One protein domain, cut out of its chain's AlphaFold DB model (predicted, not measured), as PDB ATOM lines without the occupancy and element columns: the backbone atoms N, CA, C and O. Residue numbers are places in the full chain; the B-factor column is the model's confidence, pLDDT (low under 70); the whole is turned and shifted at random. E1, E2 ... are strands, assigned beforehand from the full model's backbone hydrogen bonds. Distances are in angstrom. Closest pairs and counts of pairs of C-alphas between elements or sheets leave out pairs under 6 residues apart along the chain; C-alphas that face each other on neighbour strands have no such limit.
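AT A GLANCE: This is residues 393 to 497 of the 841 residues of the protein "Dipeptidyl aminopeptidase/acylaminoacyl peptidase" of Dokdonella immobilis (UniProt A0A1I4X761). Three small antiparallel sheets follow one another along the long axis: E1 to E3 at one end, E4 to E7 in the middle, E8 to E10 at the other end. The last two are partly face to face as a loose sandwich, E8 covering part of E4, E5 and E6, while the first sheet is set off from both. The printed part has 105 residues with ten named strands, E1 to E10, and no named helix, and its class is all strand. The sheets' orders are E1 - E2 - E3, E4 - E5 - E6 - E7 and E8 - E9 - E10. The whole is compact by its radius of gyration of the C-alphas, 14.5 A, yet elongated, with spans of 48 by 30 by 19 A.

HOW THE PARTS SIT: E1, residues 393 to 396, E2, residues 399 to 406, and E3, residues 409 to 415, form a meander, each strand the antiparallel neighbour of the one before. N 394 and O 401 are 2.9 A apart, and N 402 and O 414 2.8 A, within hydrogen-bond range. This strongly twisted sheet's strands are apart from those of the other sheets. E4, residues 423 to 427, E5, residues 433 to 438, E6, residues 446 to 451, and E7, residues 456 to 462, form a second meander, strongly twisted, with edge strands E4 and E7. Pairs within hydrogen-bond range are N 425 and O 435, 2.8 A, N 436 and O 448, 3.1 A, and N 458 and O 449, 2.8 A. E8, residues 469 to 474, E9, residues 480 to 487, and E10, residues 490 to 495, form the third meander, with N 484 and O 471, 2.8 A, and N 492 and O 485, 2.8 A. The second and third sheets form a sandwich, two sheets face to face, their strands at 28 degrees. The closest C-alphas of E6 and E8 are those of Glu 446 and Ile 469, 6.0 A; those of E5 and E8 are Gly 436 and Pro 472, 7.4 A.

IN THESE COORDINATES: E1 begins at C-alpha 393, (-46.818, 22.230, -14.955). E2 is 21.4 A long, E3 17.9 A, E7 16.6 A and E9 20.3 A. E4 begins at C-alpha 423, (-46.863, 25.829, -24.534), and E10 ends at C-alpha 495, (-43.216, 15.730, -41.731).

THE WHOLE: The C-alphas farthest apart, those of Asp 408 and Gly 488, are 49.6 A apart. The printed part has no cut and no long link. Mean pLDDT of the printed part is 89.6; residues 417 to 420, between E3 and E4, are under 70.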
ATOM      1  N   VAL A 393     -46.211  20.899 -14.846       91.81
ATOM      2  CA  VAL A 393     -46.818  22.230 -14.955       91.81
ATOM      3  C   VAL A 393     -47.787  22.400 -13.790       91.81
ATOM      4  O   VAL A 393     -48.715  21.604 -13.632       91.81
ATOM      5  N   VAL A 394     -47.587  23.430 -12.974       91.50
ATOM      6  CA  VAL A 394     -48.458  23.787 -11.838       91.50
ATOM      7  C   VAL A 394     -49.021  25.192 -12.030       91.50
ATOM      8  O   VAL A 394     -48.485  25.954 -12.830       91.50
ATOM      9  N   VAL A 395     -50.067  25.562 -11.287       86.06
ATOM     10  CA  VAL A 395     -50.524  26.963 -11.237       86.06
ATOM     11  C   VAL A 395     -50.070  27.636  -9.942       86.06
ATOM     12  O   VAL A 395     -50.247  27.097  -8.848       86.06
ATOM     13  N   ARG A 396     -49.485  28.832 -10.057       84.44
ATOM     14  CA  ARG A 396     -49.096  29.705  -8.937       84.44
ATOM     15  C   ARG A 396     -49.579  31.108  -9.239       84.44
ATOM     16  O   ARG A 396     -49.277  31.626 -10.301       84.44
ATOM     17  N   ASP A 397     -50.350  31.698  -8.332       79.38
ATOM     18  CA  ASP A 397     -50.771  33.106  -8.428       79.38
ATOM     19  C   ASP A 397     -51.526  33.467  -9.734       79.38
ATOM     20  O   ASP A 397     -51.612  34.628 -10.117       79.38
ATOM     21  N   GLY A 398     -52.106  32.461 -10.408       74.62
ATOM     22  CA  GLY A 398     -52.770  32.580 -11.715       74.62
ATOM     23  C   GLY A 398     -51.887  32.235 -12.924       74.62
ATOM     24  O   GLY A 398     -52.418  31.994 -14.005       74.62
ATOM     25  N   GLU A 399     -50.571  32.138 -12.745       80.12
ATOM     26  CA  GLU A 399     -49.589  31.814 -13.784       80.12
ATOM     27  C   GLU A 399     -49.337  30.303 -13.887       80.12
ATOM     28  O   GLU A 399     -49.394  29.575 -12.891       80.12
ATOM     29  N   SER A 400     -48.989  29.831 -15.086       87.50
ATOM     30  CA  SER A 400     -48.484  28.468 -15.292       87.50
ATOM     31  C   SER A 400     -46.980  28.423 -15.025       87.50
ATOM     32  O   SER A 400     -46.207  29.189 -15.595       87.50
ATOM     33  N   VAL A 401     -46.545  27.498 -14.176       90.81
ATOM     34  CA  VAL A 401     -45.161  27.401 -13.702       90.81
ATOM     35  C   VAL A 401     -44.596  26.026 -14.025       90.81
ATOM     36  O   VAL A 401     -45.214  25.003 -13.722       90.81
ATOM     37  N   LEU A 402     -43.408  26.006 -14.628       92.31
ATOM     38  CA  LEU A 402     -42.660  24.788 -14.900       92.31
ATOM     39  C   LEU A 402     -41.832  24.396 -13.670       92.31
ATOM     40  O   LEU A 402     -41.015  25.164 -13.145       92.31
ATOM     41  N   MET A 403     -42.039  23.155 -13.245       94.06
ATOM     42  CA  MET A 403     -41.371  22.510 -12.126       94.06
ATOM     43  C   MET A 403     -40.497  21.378 -12.665       94.06
ATOM     44  O   MET A 403     -40.978  20.558 -13.444       94.06
ATOM     45  N   ASN A 404     -39.239  21.302 -12.235       93.38
ATOM     46  CA  ASN A 404     -38.307  20.237 -12.612       93.38
ATOM     47  C   ASN A 404     -37.920  19.436 -11.368       93.38
ATOM     48  O   ASN A 404     -37.865  19.983 -10.260       93.38
ATOM     49  N   ARG A 405     -37.640  18.149 -11.546       89.69
ATOM     50  CA  ARG A 405     -37.161  17.277 -10.480       89.69
ATOM     51  C   ARG A 405     -35.711  17.608 -10.109       89.69
ATOM     52  O   ARG A 405     -34.837  17.754 -10.955       89.69
ATOM     53  N   ASN A 406     -35.461  17.720  -8.811       85.31
ATOM     54  CA  ASN A 406     -34.174  18.004  -8.194       85.31
ATOM     55  C   ASN A 406     -33.978  17.030  -7.020       85.31
ATOM     56  O   ASN A 406     -34.486  17.242  -5.917       85.31
ATOM     57  N   GLY A 407     -33.297  15.914  -7.290       85.94
ATOM     58  CA  GLY A 407     -33.211  14.793  -6.355       85.94
ATOM     59  C   GLY A 407     -34.566  14.099  -6.176       85.94
ATOM     60  O   GLY A 407     -35.169  13.614  -7.134       85.94
ATOM     61  N   ASP A 408     -35.051  14.044  -4.940       83.88
ATOM     62  CA  ASP A 408     -36.326  13.424  -4.572       83.88
ATOM     63  C   ASP A 408     -37.534  14.370  -4.718       83.88
ATOM     64  O   ASP A 408     -38.673  13.922  -4.597       83.88
ATOM     65  N   ARG A 409     -37.315  15.667  -4.984       91.44
ATOM     66  CA  ARG A 409     -38.355  16.711  -4.944       91.44
ATOM     67  C   ARG A 409     -38.364  17.595  -6.183       91.44
ATOM     68  O   ARG A 409     -37.341  17.826  -6.809       91.44
ATOM     69  N   PHE A 410     -39.517  18.166  -6.495       93.50
ATOM     70  CA  PHE A 410     -39.671  19.184  -7.527       93.50
ATOM     71  C   PHE A 410     -39.365  20.589  -7.007       93.50
ATOM     72  O   PHE A 410     -39.725  20.943  -5.880       93.50
ATOM     73  N   ALA A 411     -38.758  21.402  -7.869       92.19
ATOM     74  CA  ALA A 411     -38.501  22.819  -7.654       92.19
ATOM     75  C   ALA A 411     -38.956  23.647  -8.868       92.19
ATOM     76  O   ALA A 411     -38.896  23.184 -10.007       92.19
ATOM     77  N   GLU A 412     -39.399  24.879  -8.615       92.56
ATOM     78  CA  GLU A 412     -39.698  25.864  -9.660       92.56
ATOM     79  C   GLU A 412     -38.409  26.223 -10.413       92.56
ATOM     80  O   GLU A 412     -37.386  26.530  -9.791       92.56
ATOM     81  N   PHE A 413     -38.446  26.191 -11.749       90.75
ATOM     82  CA  PHE A 413     -37.316  26.631 -12.577       90.75
ATOM     83  C   PHE A 413     -37.673  27.724 -13.584       90.75
ATOM     84  O   PHE A 413     -36.792  28.512 -13.935       90.75
ATOM     85  N   PHE A 414     -38.932  27.806 -14.024       88.50
ATOM     86  CA  PHE A 414     -39.377  28.797 -14.999       88.50
ATOM     87  C   PHE A 414     -40.868  29.117 -14.836       88.50
ATOM     88  O   PHE A 414     -41.665  28.222 -14.556       88.50
ATOM     89  N   ARG A 415     -41.254  30.377 -15.053       87.75
ATOM     90  CA  ARG A 415     -42.657  30.813 -15.113       87.75
ATOM     91  C   ARG A 415     -43.025  31.121 -16.555       87.75
ATOM     92  O   ARG A 415     -42.267  31.801 -17.239       87.75
ATOM     93  N   LEU A 416     -44.160  30.605 -17.012       79.88
ATOM     94  CA  LEU A 416     -44.692  30.916 -18.333       79.88
ATOM     95  C   LEU A 416     -45.423  32.258 -18.256       79.88
ATOM     96  O   LEU A 416     -46.331  32.427 -17.443       79.88
ATOM     97  N   SER A 417     -45.014  33.198 -19.104       64.19
ATOM     98  CA  SER A 417     -45.628  34.514 -19.258       64.19
ATOM     99  C   SER A 417     -47.112  34.410 -19.638       64.19
ATOM    100  O   SER A 417     -47.557  33.484 -20.326       64.19
ATOM    101  N   ALA A 418     -47.907  35.380 -19.184       53.59
ATOM    102  CA  ALA A 418     -49.327  35.446 -19.504       53.59
ATOM    103  C   ALA A 418     -49.550  35.894 -20.965       53.59
ATOM    104  O   ALA A 418     -49.462  37.079 -21.285       53.59
ATOM    105  N   GLY A 419     -49.902  34.937 -21.830       53.50
ATOM    106  CA  GLY A 419     -50.286  35.156 -23.232       53.50
ATOM    107  C   GLY A 419     -49.206  34.749 -24.243       53.50
ATOM    108  O   GLY A 419     -48.054  35.128 -24.104       53.50
ATOM    109  N   ALA A 420     -49.593  33.970 -25.264       52.81
ATOM    110  CA  ALA A 420     -48.786  33.503 -26.416       52.81
ATOM    111  C   ALA A 420     -47.405  32.839 -26.150       52.81
ATOM    112  O   ALA A 420     -46.744  32.423 -27.108       52.81
ATOM    113  N   GLY A 421     -47.001  32.692 -24.886       73.38
ATOM    114  CA  GLY A 421     -45.754  32.071 -24.445       73.38
ATOM    115  C   GLY A 421     -45.601  30.592 -24.807       73.38
ATOM    116  O   GLY A 421     -46.425  29.977 -25.492       73.38
ATOM    117  N   PHE A 422     -44.506  30.001 -24.334       87.31
ATOM    118  CA  PHE A 422     -44.185  28.597 -24.589       87.31
ATOM    119  C   PHE A 422     -45.238  27.638 -24.000       87.31
ATOM    120  O   PHE A 422     -45.400  27.525 -22.789       87.31
ATOM    121  N   THR A 423     -45.932  26.910 -24.874       91.00
ATOM    122  CA  THR A 423     -46.863  25.829 -24.534       91.00
ATOM    123  C   THR A 423     -46.130  24.489 -24.667       91.00
ATOM    124  O   THR A 423     -45.962  24.028 -25.800       91.00
ATOM    125  N   PRO A 424     -45.673  23.852 -23.572       92.62
ATOM    126  CA  PRO A 424     -45.000  22.557 -23.654       92.62
ATOM    127  C   PRO A 424     -45.967  21.481 -24.163       92.62
ATOM    128  O   PRO A 424     -47.150  21.486 -23.830       92.62
ATOM    129  N   SER A 425     -45.463  20.564 -24.985       93.31
ATOM    130  CA  SER A 425     -46.237  19.475 -25.595       93.31
ATOM    131  C   SER A 425     -45.633  18.098 -25.316       93.31
ATOM    132  O   SER A 425     -46.386  17.150 -25.136       93.31
ATOM    133  N   ALA A 426     -44.304  17.992 -25.216       93.50
ATOM    134  CA  ALA A 426     -43.613  16.775 -24.791       93.50
ATOM    135  C   ALA A 426     -42.279  17.090 -24.089       93.50
ATOM    136  O   ALA A 426     -41.747  18.196 -24.211       93.50
ATOM    137  N   LEU A 427     -41.725  16.101 -23.386       94.75
ATOM    138  CA  LEU A 427     -40.353  16.098 -22.873       94.75
ATOM    139  C   LEU A 427     -39.493  15.209 -23.779       94.75
ATOM    140  O   LEU A 427     -39.948  14.147 -24.204       94.75
ATOM    141  N   SER A 428     -38.266  15.638 -24.079       93.62
ATOM    142  CA  SER A 428     -37.304  14.834 -24.835       93.62
ATOM    143  C   SER A 428     -37.017  13.516 -24.116       93.62
ATOM    144  O   SER A 428     -37.002  13.460 -22.885       93.62
ATOM    145  N   TYR A 429     -36.730  12.456 -24.874       90.19
ATOM    146  CA  TYR A 429     -36.451  11.126 -24.318       90.19
ATOM    147  C   TYR A 429     -35.353  11.133 -23.236       90.19
ATOM    148  O   TYR A 429     -35.399  10.360 -22.283       90.19
ATOM    149  N   ASP A 430     -34.372  12.032 -23.354       91.44
ATOM    150  CA  ASP A 430     -33.260  12.189 -22.411       91.44
ATOM    151  C   ASP A 430     -33.539  13.138 -21.225       91.44
ATOM    152  O   ASP A 430     -32.630  13.407 -20.436       91.44
ATOM    153  N   GLY A 431     -34.760  13.674 -21.118       92.62
ATOM    154  CA  GLY A 431     -35.214  14.533 -20.024       92.62
ATOM    155  C   GLY A 431     -34.632  15.952 -19.996       92.62
ATOM    156  O   GLY A 431     -34.850  16.663 -19.016       92.62
ATOM    157  N   LYS A 432     -33.879  16.387 -21.020       93.50
ATOM    158  CA  LYS A 432     -33.152  17.677 -20.997       93.50
ATOM    159  C   LYS A 432     -33.910  18.863 -21.596       93.50
ATOM    160  O   LYS A 432     -33.631  20.002 -21.214       93.50
ATOM    161  N   SER A 433     -34.855  18.614 -22.500       95.06
ATOM    162  CA  SER A 433     -35.538  19.665 -23.260       95.06
ATOM    163  C   SER A 433     -37.040  19.423 -23.350       95.06
ATOM    164  O   SER A 433     -37.483  18.303 -23.581       95.06
ATOM    165  N   LEU A 434     -37.838  20.483 -23.240       95.38
ATOM    166  CA  LEU A 434     -39.260  20.439 -23.579       95.38
ATOM    167  C   LEU A 434     -39.444  20.818 -25.049       95.38
ATOM    168  O   LEU A 434     -38.880  21.808 -25.513       95.38
ATOM    169  N   ILE A 435     -40.279  20.077 -25.767       96.44
ATOM    170  CA  ILE A 435     -40.730  20.433 -27.114       96.44
ATOM    171  C   ILE A 435     -42.133  21.022 -26.995       96.44
ATOM    172  O   ILE A 435     -42.979  20.484 -26.278       96.44
ATOM    173  N   GLY A 436     -42.396  22.130 -27.682       95.31
ATOM    174  CA  GLY A 436     -43.679  22.820 -27.580       95.31
ATOM    175  C   GLY A 436     -43.840  23.964 -28.570       95.31
ATOM    176  O   GLY A 436     -42.956  24.234 -29.382       95.31
ATOM    177  N   LEU A 437     -44.984  24.639 -28.508       95.12
ATOM    178  CA  LEU A 437     -45.328  25.726 -29.425       95.12
ATOM    179  C   LEU A 437     -45.138  27.093 -28.763       95.12
ATOM    180  O   LEU A 437     -45.491  27.268 -27.602       95.12
ATOM    181  N   SER A 438     -44.616  28.075 -29.496       93.12
ATOM    182  CA  SER A 438     -44.400  29.445 -29.006       93.12
ATOM    183  C   SER A 438     -44.808  30.466 -30.068       93.12
ATOM    184  O   SER A 438     -44.462  30.307 -31.236       93.12
ATOM    185  N   GLY A 439     -45.549  31.505 -29.669       89.31
ATOM    186  CA  GLY A 439     -45.822  32.701 -30.482       89.31
ATOM    187  C   GLY A 439     -45.239  33.989 -29.882       89.31
ATOM    188  O   GLY A 439     -45.457  35.073 -30.414       89.31
ATOM    189  N   GLU A 440     -44.525  33.874 -28.763       80.62
ATOM    190  CA  GLU A 440     -43.840  34.965 -28.070       80.62
ATOM    191  C   GLU A 440     -42.564  35.345 -28.833       80.62
ATOM    192  O   GLU A 440     -41.810  34.470 -29.265       80.62
ATOM    193  N   ASP A 441     -42.379  36.652 -29.052       84.94
ATOM    194  CA  ASP A 441     -41.326  37.252 -29.887       84.94
ATOM    195  C   ASP A 441     -41.203  36.661 -31.311       84.94
ATOM    196  O   ASP A 441     -40.114  36.597 -31.885       84.94
ATOM    197  N   ARG A 442     -42.331  36.224 -31.898       91.00
ATOM    198  CA  ARG A 442     -42.402  35.576 -33.224       91.00
ATOM    199  C   ARG A 442     -43.524  36.130 -34.100       91.00
ATOM    200  O   ARG A 442     -44.545  36.611 -33.612       91.00
ATOM    201  N   GLU A 443     -43.348  35.983 -35.412       94.75
ATOM    202  CA  GLU A 443     -44.320  36.395 -36.438       94.75
ATOM    203  C   GLU A 443     -45.432  35.361 -36.687       94.75
ATOM    204  O   GLU A 443     -46.478  35.686 -37.244       94.75
ATOM    205  N   GLN A 444     -45.255  34.125 -36.218       95.06
ATOM    206  CA  GLN A 444     -46.271  33.071 -36.199       95.06
ATOM    207  C   GLN A 444     -46.026  32.125 -35.016       95.06
ATOM    208  O   GLN A 444     -44.986  32.192 -34.360       95.06
ATOM    209  N   ARG A 445     -46.976  31.233 -34.734       95.19
ATOM    210  CA  ARG A 445     -46.813  30.151 -33.757       95.19
ATOM    211  C   ARG A 445     -45.889  29.065 -34.315       95.19
ATOM    212  O   ARG A 445     -46.270  28.335 -35.227       95.19
ATOM    213  N   GLU A 446     -44.689  28.961 -33.752       96.56
ATOM    214  CA  GLU A 446     -43.614  28.061 -34.191       96.56
ATOM    215  C   GLU A 446     -43.446  26.850 -33.267       96.56
ATOM    216  O   GLU A 446     -43.795  26.906 -32.086       96.56
ATOM    217  N   LEU A 447     -42.850  25.771 -33.789       97.56
ATOM    218  CA  LEU A 447     -42.404  24.631 -32.997       97.56
ATOM    219  C   LEU A 447     -40.991  24.907 -32.506       97.56
ATOM    220  O   LEU A 447     -40.084  25.139 -33.308       97.56
ATOM    221  N   VAL A 448     -40.797  24.852 -31.194       96.19
ATOM    222  CA  VAL A 448     -39.540  25.212 -30.541       96.19
ATOM    223  C   VAL A 448     -39.104  24.148 -29.542       96.19
ATOM    224  O   VAL A 448     -39.912  23.394 -28.995       96.19
ATOM    225  N   GLU A 449     -37.803  24.122 -29.293       96.25
ATOM    226  CA  GLU A 449     -37.180  23.361 -28.220       96.25
ATOM    227  C   GLU A 449     -36.797  24.325 -27.091       96.25
ATOM    228  O   GLU A 449     -36.207  25.381 -27.332       96.25
ATOM    229  N   PHE A 450     -37.145  23.975 -25.857       94.31
ATOM    230  CA  PHE A 450     -36.815  24.709 -24.644       94.31
ATOM    231  C   PHE A 450     -35.833  23.887 -23.811       94.31
ATOM    232  O   PHE A 450     -36.173  22.804 -23.338       94.31
ATOM    233  N   ASP A 451     -34.629  24.414 -23.600       94.31
ATOM    234  CA  ASP A 451     -33.595  23.797 -22.767       94.31
ATOM    235  C   ASP A 451     -33.905  24.070 -21.286       94.31
ATOM    236  O   ASP A 451     -33.976  25.224 -20.845       94.31
ATOM    237  N   ILE A 452     -34.106  23.000 -20.514       93.12
ATOM    238  CA  ILE A 452     -34.517  23.069 -19.105       93.12
ATOM    239  C   ILE A 452     -33.390  23.623 -18.221       93.12
ATOM    240  O   ILE A 452     -33.655  24.364 -17.271       93.12
ATOM    241  N   ALA A 453     -32.132  23.300 -18.531       92.19
ATOM    242  CA  ALA A 453     -30.974  23.738 -17.756       92.19
ATOM    243  C   ALA A 453     -30.635  25.211 -18.033       92.19
ATOM    244  O   ALA A 453     -30.380  25.974 -17.099       92.19
ATOM    245  N   ALA A 454     -30.689  25.625 -19.302       91.56
ATOM    246  CA  ALA A 454     -30.477  27.004 -19.734       91.56
ATOM    247  C   ALA A 454     -31.704  27.913 -19.519       91.56
ATOM    248  O   ALA A 454     -31.572  29.132 -19.621       91.56
ATOM    249  N   ARG A 455     -32.876  27.333 -19.211       91.81
ATOM    250  CA  ARG A 455     -34.147  28.021 -18.911       91.81
ATOM    251  C   ARG A 455     -34.617  28.959 -20.024       91.81
ATOM    252  O   ARG A 455     -35.080  30.068 -19.759       91.81
ATOM    253  N   ARG A 456     -34.464  28.530 -21.276       90.56
ATOM    254  CA  ARG A 456     -34.812  29.325 -22.459       90.56
ATOM    255  C   ARG A 456     -35.099  28.439 -23.661       90.56
ATOM    256  O   ARG A 456     -34.631  27.304 -23.735       90.56
ATOM    257  N   ILE A 457     -35.752  29.016 -24.665       92.56
ATOM    258  CA  ILE A 457     -35.799  28.427 -26.004       92.56
ATOM    259  C   ILE A 457     -34.357  28.298 -26.537       92.56
ATOM    260  O   ILE A 457     -33.588  29.267 -26.547       92.56
ATOM    261  N   SER A 458     -33.970  27.080 -26.921       94.50
ATOM    262  CA  SER A 458     -32.654  26.752 -27.483       94.50
ATOM    263  C   SER A 458     -32.622  27.002 -28.990       94.50
ATOM    264  O   SER A 458     -31.659  27.588 -29.487       94.50
ATOM    265  N   ARG A 459     -33.682  26.582 -29.697       94.88
ATOM    266  CA  ARG A 459     -33.848  26.677 -31.155       94.88
ATOM    267  C   ARG A 459     -35.319  26.592 -31.580       94.88
ATOM    268  O   ARG A 459     -36.139  25.972 -30.904       94.88
ATOM    269  N   THR A 460     -35.625  27.151 -32.747       96.38
ATOM    270  CA  THR A 460     -36.824  26.789 -33.521       96.38
ATOM    271  C   THR A 460     -36.566  25.452 -34.220       96.38
ATOM    272  O   THR A 460     -35.528  25.283 -34.858       96.38
ATOM    273  N   LEU A 461     -37.495  24.505 -34.091       96.38
ATOM    274  CA  LEU A 461     -37.482  23.218 -34.794       96.38
ATOM    275  C   LEU A 461     -38.213  23.311 -36.139       96.38
ATOM    276  O   LEU A 461     -37.742  22.752 -37.125       96.38
ATOM    277  N   PHE A 462     -39.334  24.041 -36.192       97.25
ATOM    278  CA  PHE A 462     -40.076  24.291 -37.428       97.25
ATOM    279  C   PHE A 462     -40.818  25.633 -37.390       97.25
ATOM    280  O   PHE A 462     -41.380  26.019 -36.363       97.25
ATOM    281  N   SER A 463     -40.849  26.319 -38.533       96.12
ATOM    282  CA  SER A 463     -41.564  27.576 -38.750       96.12
ATOM    283  C   SER A 463     -42.031  27.674 -40.200       96.12
ATOM    284  O   SER A 463     -41.326  27.228 -41.108       96.12
ATOM    285  N   LYS A 464     -43.203  28.277 -40.421       95.75
ATOM    286  CA  LYS A 464     -43.780  28.505 -41.746       95.75
ATOM    287  C   LYS A 464     -44.332  29.935 -41.824       95.75
ATOM    288  O   LYS A 464     -45.292  30.235 -41.117       95.75
ATOM    289  N   PRO A 465     -43.736  30.833 -42.633       95.75
ATOM    290  CA  PRO A 465     -44.146  32.236 -42.691       95.75
ATOM    291  C   PRO A 465     -45.640  32.410 -42.978       95.75
ATOM    292  O   PRO A 465     -46.152  31.847 -43.946       95.75
ATOM    293  N   GLY A 466     -46.326  33.190 -42.138       93.50
ATOM    294  CA  GLY A 466     -47.760  33.466 -42.283       93.50
ATOM    295  C   GLY A 466     -48.685  32.279 -41.978       93.50
ATOM    296  O   GLY A 466     -49.846  32.317 -42.370       93.50
ATOM    297  N   VAL A 467     -48.191  31.230 -41.308       96.00
ATOM    298  CA  VAL A 467     -48.990  30.065 -40.900       96.00
ATOM    299  C   VAL A 467     -48.716  29.732 -39.432       96.00
ATOM    300  O   VAL A 467     -47.581  29.453 -39.053       96.00
ATOM    301  N   ASP A 468     -49.759  29.721 -38.601       96.00
ATOM    302  CA  ASP A 468     -49.661  29.276 -37.208       96.00
ATOM    303  C   ASP A 468     -49.731  27.740 -37.119       96.00
ATOM    304  O   ASP A 468     -50.645  27.104 -37.650       96.00
ATOM    305  N   ILE A 469     -48.794  27.124 -36.392       96.62
ATOM    306  CA  ILE A 469     -48.821  25.680 -36.128       96.62
ATOM    307  C   ILE A 469     -49.921  25.352 -35.112       96.62
ATOM    308  O   ILE A 469     -50.006  25.950 -34.032       96.62
ATOM    309  N   VAL A 470     -50.744  24.355 -35.438       94.62
ATOM    310  CA  VAL A 470     -51.825  23.843 -34.585       94.62
ATOM    311  C   VAL A 470     -51.250  22.913 -33.516       94.62
ATOM    312  O   VAL A 470     -51.443  23.167 -32.323       94.62
ATOM    313  N   SER A 471     -50.497  21.888 -33.930       94.12
ATOM    314  CA  SER A 471     -49.843  20.918 -33.041       94.12
ATOM    315  C   SER A 471     -48.525  20.385 -33.629       94.12
ATOM    316  O   SER A 471     -48.395  20.296 -34.852       94.12
ATOM    317  N   PRO A 472     -47.547  19.982 -32.798       94.56
ATOM    318  CA  PRO A 472     -46.505  19.044 -33.220       94.56
ATOM    319  C   PRO A 472     -47.083  17.658 -33.543       94.56
ATOM    320  O   PRO A 472     -48.211  17.335 -33.164       94.56
ATOM    321  N   LEU A 473     -46.274  16.837 -34.213       90.50
ATOM    322  CA  LEU A 473     -46.458  15.395 -34.377       90.50
ATOM    323  C   LEU A 473     -45.240  14.694 -33.765       90.50
ATOM    324  O   LEU A 473     -44.105  15.077 -34.058       90.50
ATOM    325  N   PHE A 474     -45.472  13.679 -32.932       87.12
ATOM    326  CA  PHE A 474     -44.429  12.954 -32.202       87.12
ATOM    327  C   PHE A 474     -44.393  11.470 -32.585       87.12
ATOM    328  O   PHE A 474     -45.419  10.898 -32.956       87.12
ATOM    329  N   ASN A 475     -43.220  10.845 -32.468       80.88
ATOM    330  CA  ASN A 475     -43.098   9.386 -32.422       80.88
ATOM    331  C   ASN A 475     -43.220   8.864 -30.972       80.88
ATOM    332  O   ASN A 475     -43.312   9.644 -30.024       80.88
ATOM    333  N   ALA A 476     -43.148   7.542 -30.786       75.62
ATOM    334  CA  ALA A 476     -43.235   6.895 -29.469       75.62
ATOM    335  C   ALA A 476     -42.116   7.274 -28.470       75.62
ATOM    336  O   ALA A 476     -42.232   6.984 -27.284       75.62
ATOM    337  N   ARG A 477     -41.040   7.934 -28.923       81.88
ATOM    338  CA  ARG A 477     -39.945   8.446 -28.080       81.88
ATOM    339  C   ARG A 477     -40.046   9.948 -27.801       81.88
ATOM    340  O   ARG A 477     -39.092  10.534 -27.294       81.88
ATOM    341  N   ASN A 478     -41.180  10.571 -28.129       86.06
ATOM    342  CA  ASN A 478     -41.395  12.017 -28.073       86.06
ATOM    343  C   ASN A 478     -40.461  12.839 -28.987       86.06
ATOM    344  O   ASN A 478     -40.359  14.057 -28.825       86.06
ATOM    345  N   ASP A 479     -39.814  12.224 -29.986       87.94
ATOM    346  CA  ASP A 479     -39.113  12.984 -31.024       87.94
ATOM    347  C   ASP A 479     -40.159  13.676 -31.910       87.94
ATOM    348  O   ASP A 479     -41.107  13.037 -32.378       87.94
ATOM    349  N   ALA A 480     -39.997  14.976 -32.171       92.25
ATOM    350  CA  ALA A 480     -40.862  15.682 -33.113       92.25
ATOM    351  C   ALA A 480     -40.544  15.243 -34.552       92.25
ATOM    352  O   ALA A 480     -39.481  15.567 -35.082       92.25
ATOM    353  N   ILE A 481     -41.481  14.529 -35.178       90.75
ATOM    354  CA  ILE A 481     -41.382  14.015 -36.557       90.75
ATOM    355  C   ILE A 481     -42.067  14.925 -37.583       90.75
ATOM    356  O   ILE A 481     -41.842  14.798 -38.786       90.75
ATOM    357  N   GLY A 482     -42.891  15.868 -37.123       92.75
ATOM    358  CA  GLY A 482     -43.592  16.808 -37.988       92.75
ATOM    359  C   GLY A 482     -44.419  17.839 -37.232       92.75
ATOM    360  O   GLY A 482     -44.356  17.959 -36.006       92.75
ATOM    361  N   VAL A 483     -45.235  18.567 -37.984       94.38
ATOM    362  CA  VAL A 483     -46.223  19.530 -37.487       94.38
ATOM    363  C   VAL A 483     -47.546  19.394 -38.226       94.38
ATOM    364  O   VAL A 483     -47.618  18.841 -39.322       94.38
ATOM    365  N   ARG A 484     -48.593  19.963 -37.636       93.12
ATOM    366  CA  ARG A 484     -49.925  20.092 -38.212       93.12
ATOM    367  C   ARG A 484     -50.330  21.565 -38.259       93.12
ATOM    368  O   ARG A 484     -50.181  22.271 -37.262       93.12
ATOM    369  N   TYR A 485     -50.840  22.033 -39.393       93.88
ATOM    370  CA  TYR A 485     -51.323  23.409 -39.593       93.88
ATOM    371  C   TYR A 485     -52.452  23.450 -40.638       93.88
ATOM    372  O   TYR A 485     -52.687  22.461 -41.334       93.88
ATOM    373  N   TYR A 486     -53.132  24.590 -40.779       92.94
ATOM    374  CA  TYR A 486     -54.130  24.795 -41.836       92.94
ATOM    375  C   TYR A 486     -53.527  25.427 -43.096       92.94
ATOM    376  O   TYR A 486     -52.715  26.345 -43.016       92.94
ATOM    377  N   GLN A 487     -53.928  24.942 -44.273       90.12
ATOM    378  CA  GLN A 487     -53.565  25.523 -45.568       90.12
ATOM    379  C   GLN A 487     -54.702  25.307 -46.578       90.12
ATOM    380  O   GLN A 487     -55.097  24.169 -46.835       90.12
ATOM    381  N   GLY A 488     -55.240  26.385 -47.163       90.50
ATOM    382  CA  GLY A 488     -56.386  26.293 -48.079       90.50
ATOM    383  C   GLY A 488     -57.638  25.749 -47.384       90.50
ATOM    384  O   GLY A 488     -58.291  24.854 -47.926       90.50
ATOM    385  N   GLY A 489     -57.872  26.159 -46.133       91.00
ATOM    386  CA  GLY A 489     -58.866  25.591 -45.216       91.00
ATOM    387  C   GLY A 489     -58.685  24.126 -44.789       91.00
ATOM    388  O   GLY A 489     -59.490  23.655 -43.992       91.00
ATOM    389  N   ARG A 490     -57.687  23.378 -45.286       90.38
ATOM    390  CA  ARG A 490     -57.474  21.957 -44.934       90.38
ATOM    391  C   ARG A 490     -56.421  21.782 -43.855       90.38
ATOM    392  O   ARG A 490     -55.432  22.510 -43.837       90.38
ATOM    393  N   LEU A 491     -56.610  20.774 -43.010       89.12
ATOM    394  CA  LEU A 491     -55.649  20.383 -41.984       89.12
ATOM    395  C   LEU A 491     -54.553  19.511 -42.618       89.12
ATOM    396  O   LEU A 491     -54.829  18.417 -43.108       89.12
ATOM    397  N   VAL A 492     -53.319  20.012 -42.644       87.00
ATOM    398  CA  VAL A 492     -52.169  19.385 -43.313       87.00
ATOM    399  C   VAL A 492     -51.136  18.948 -42.279       87.00
ATOM    400  O   VAL A 492     -50.810  19.708 -41.368       87.00
ATOM    401  N   ASN A 493     -50.595  17.739 -42.449       88.12
ATOM    402  CA  ASN A 493     -49.426  17.251 -41.716       88.12
ATOM    403  C   ASN A 493     -48.165  17.465 -42.574       88.12
ATOM    404  O   ASN A 493     -48.099  16.962 -43.697       88.12
ATOM    405  N   GLU A 494     -47.166  18.177 -42.055       89.94
ATOM    406  CA  GLU A 494     -45.852  18.353 -42.686       89.94
ATOM    407  C   GLU A 494     -44.789  17.640 -41.842       89.94
ATOM    408  O   GLU A 494     -44.521  18.024 -40.705       89.94
ATOM    409  N   TYR A 495     -44.214  16.571 -42.396       90.50
ATOM    410  CA  TYR A 495     -43.216  15.730 -41.731       90.50
ATOM    411  C   TYR A 495     -41.790  16.151 -42.108       90.50
ATOM    412  O   TYR A 495     -41.544  16.637 -43.214       90.50
ATOM    413  N   PHE A 496     -40.840  15.965 -41.193       91.69
ATOM    414  CA  PHE A 496     -39.476  16.472 -41.348       91.69
ATOM    415  C   PHE A 496     -38.578  15.517 -42.139       91.69
ATOM    416  O   PHE A 496     -37.865  15.941 -43.058       91.69
ATOM    417  N   ASP A 497     -38.612  14.219 -41.834       88.62
ATOM    418  CA  ASP A 497     -37.837  13.232 -42.582       88.62
ATOM    419  C   ASP A 497     -38.473  12.909 -43.947       88.62
ATOM    420  O   ASP A 497     -39.522  13.434 -44.332       88.62
TER     421      ASP A 497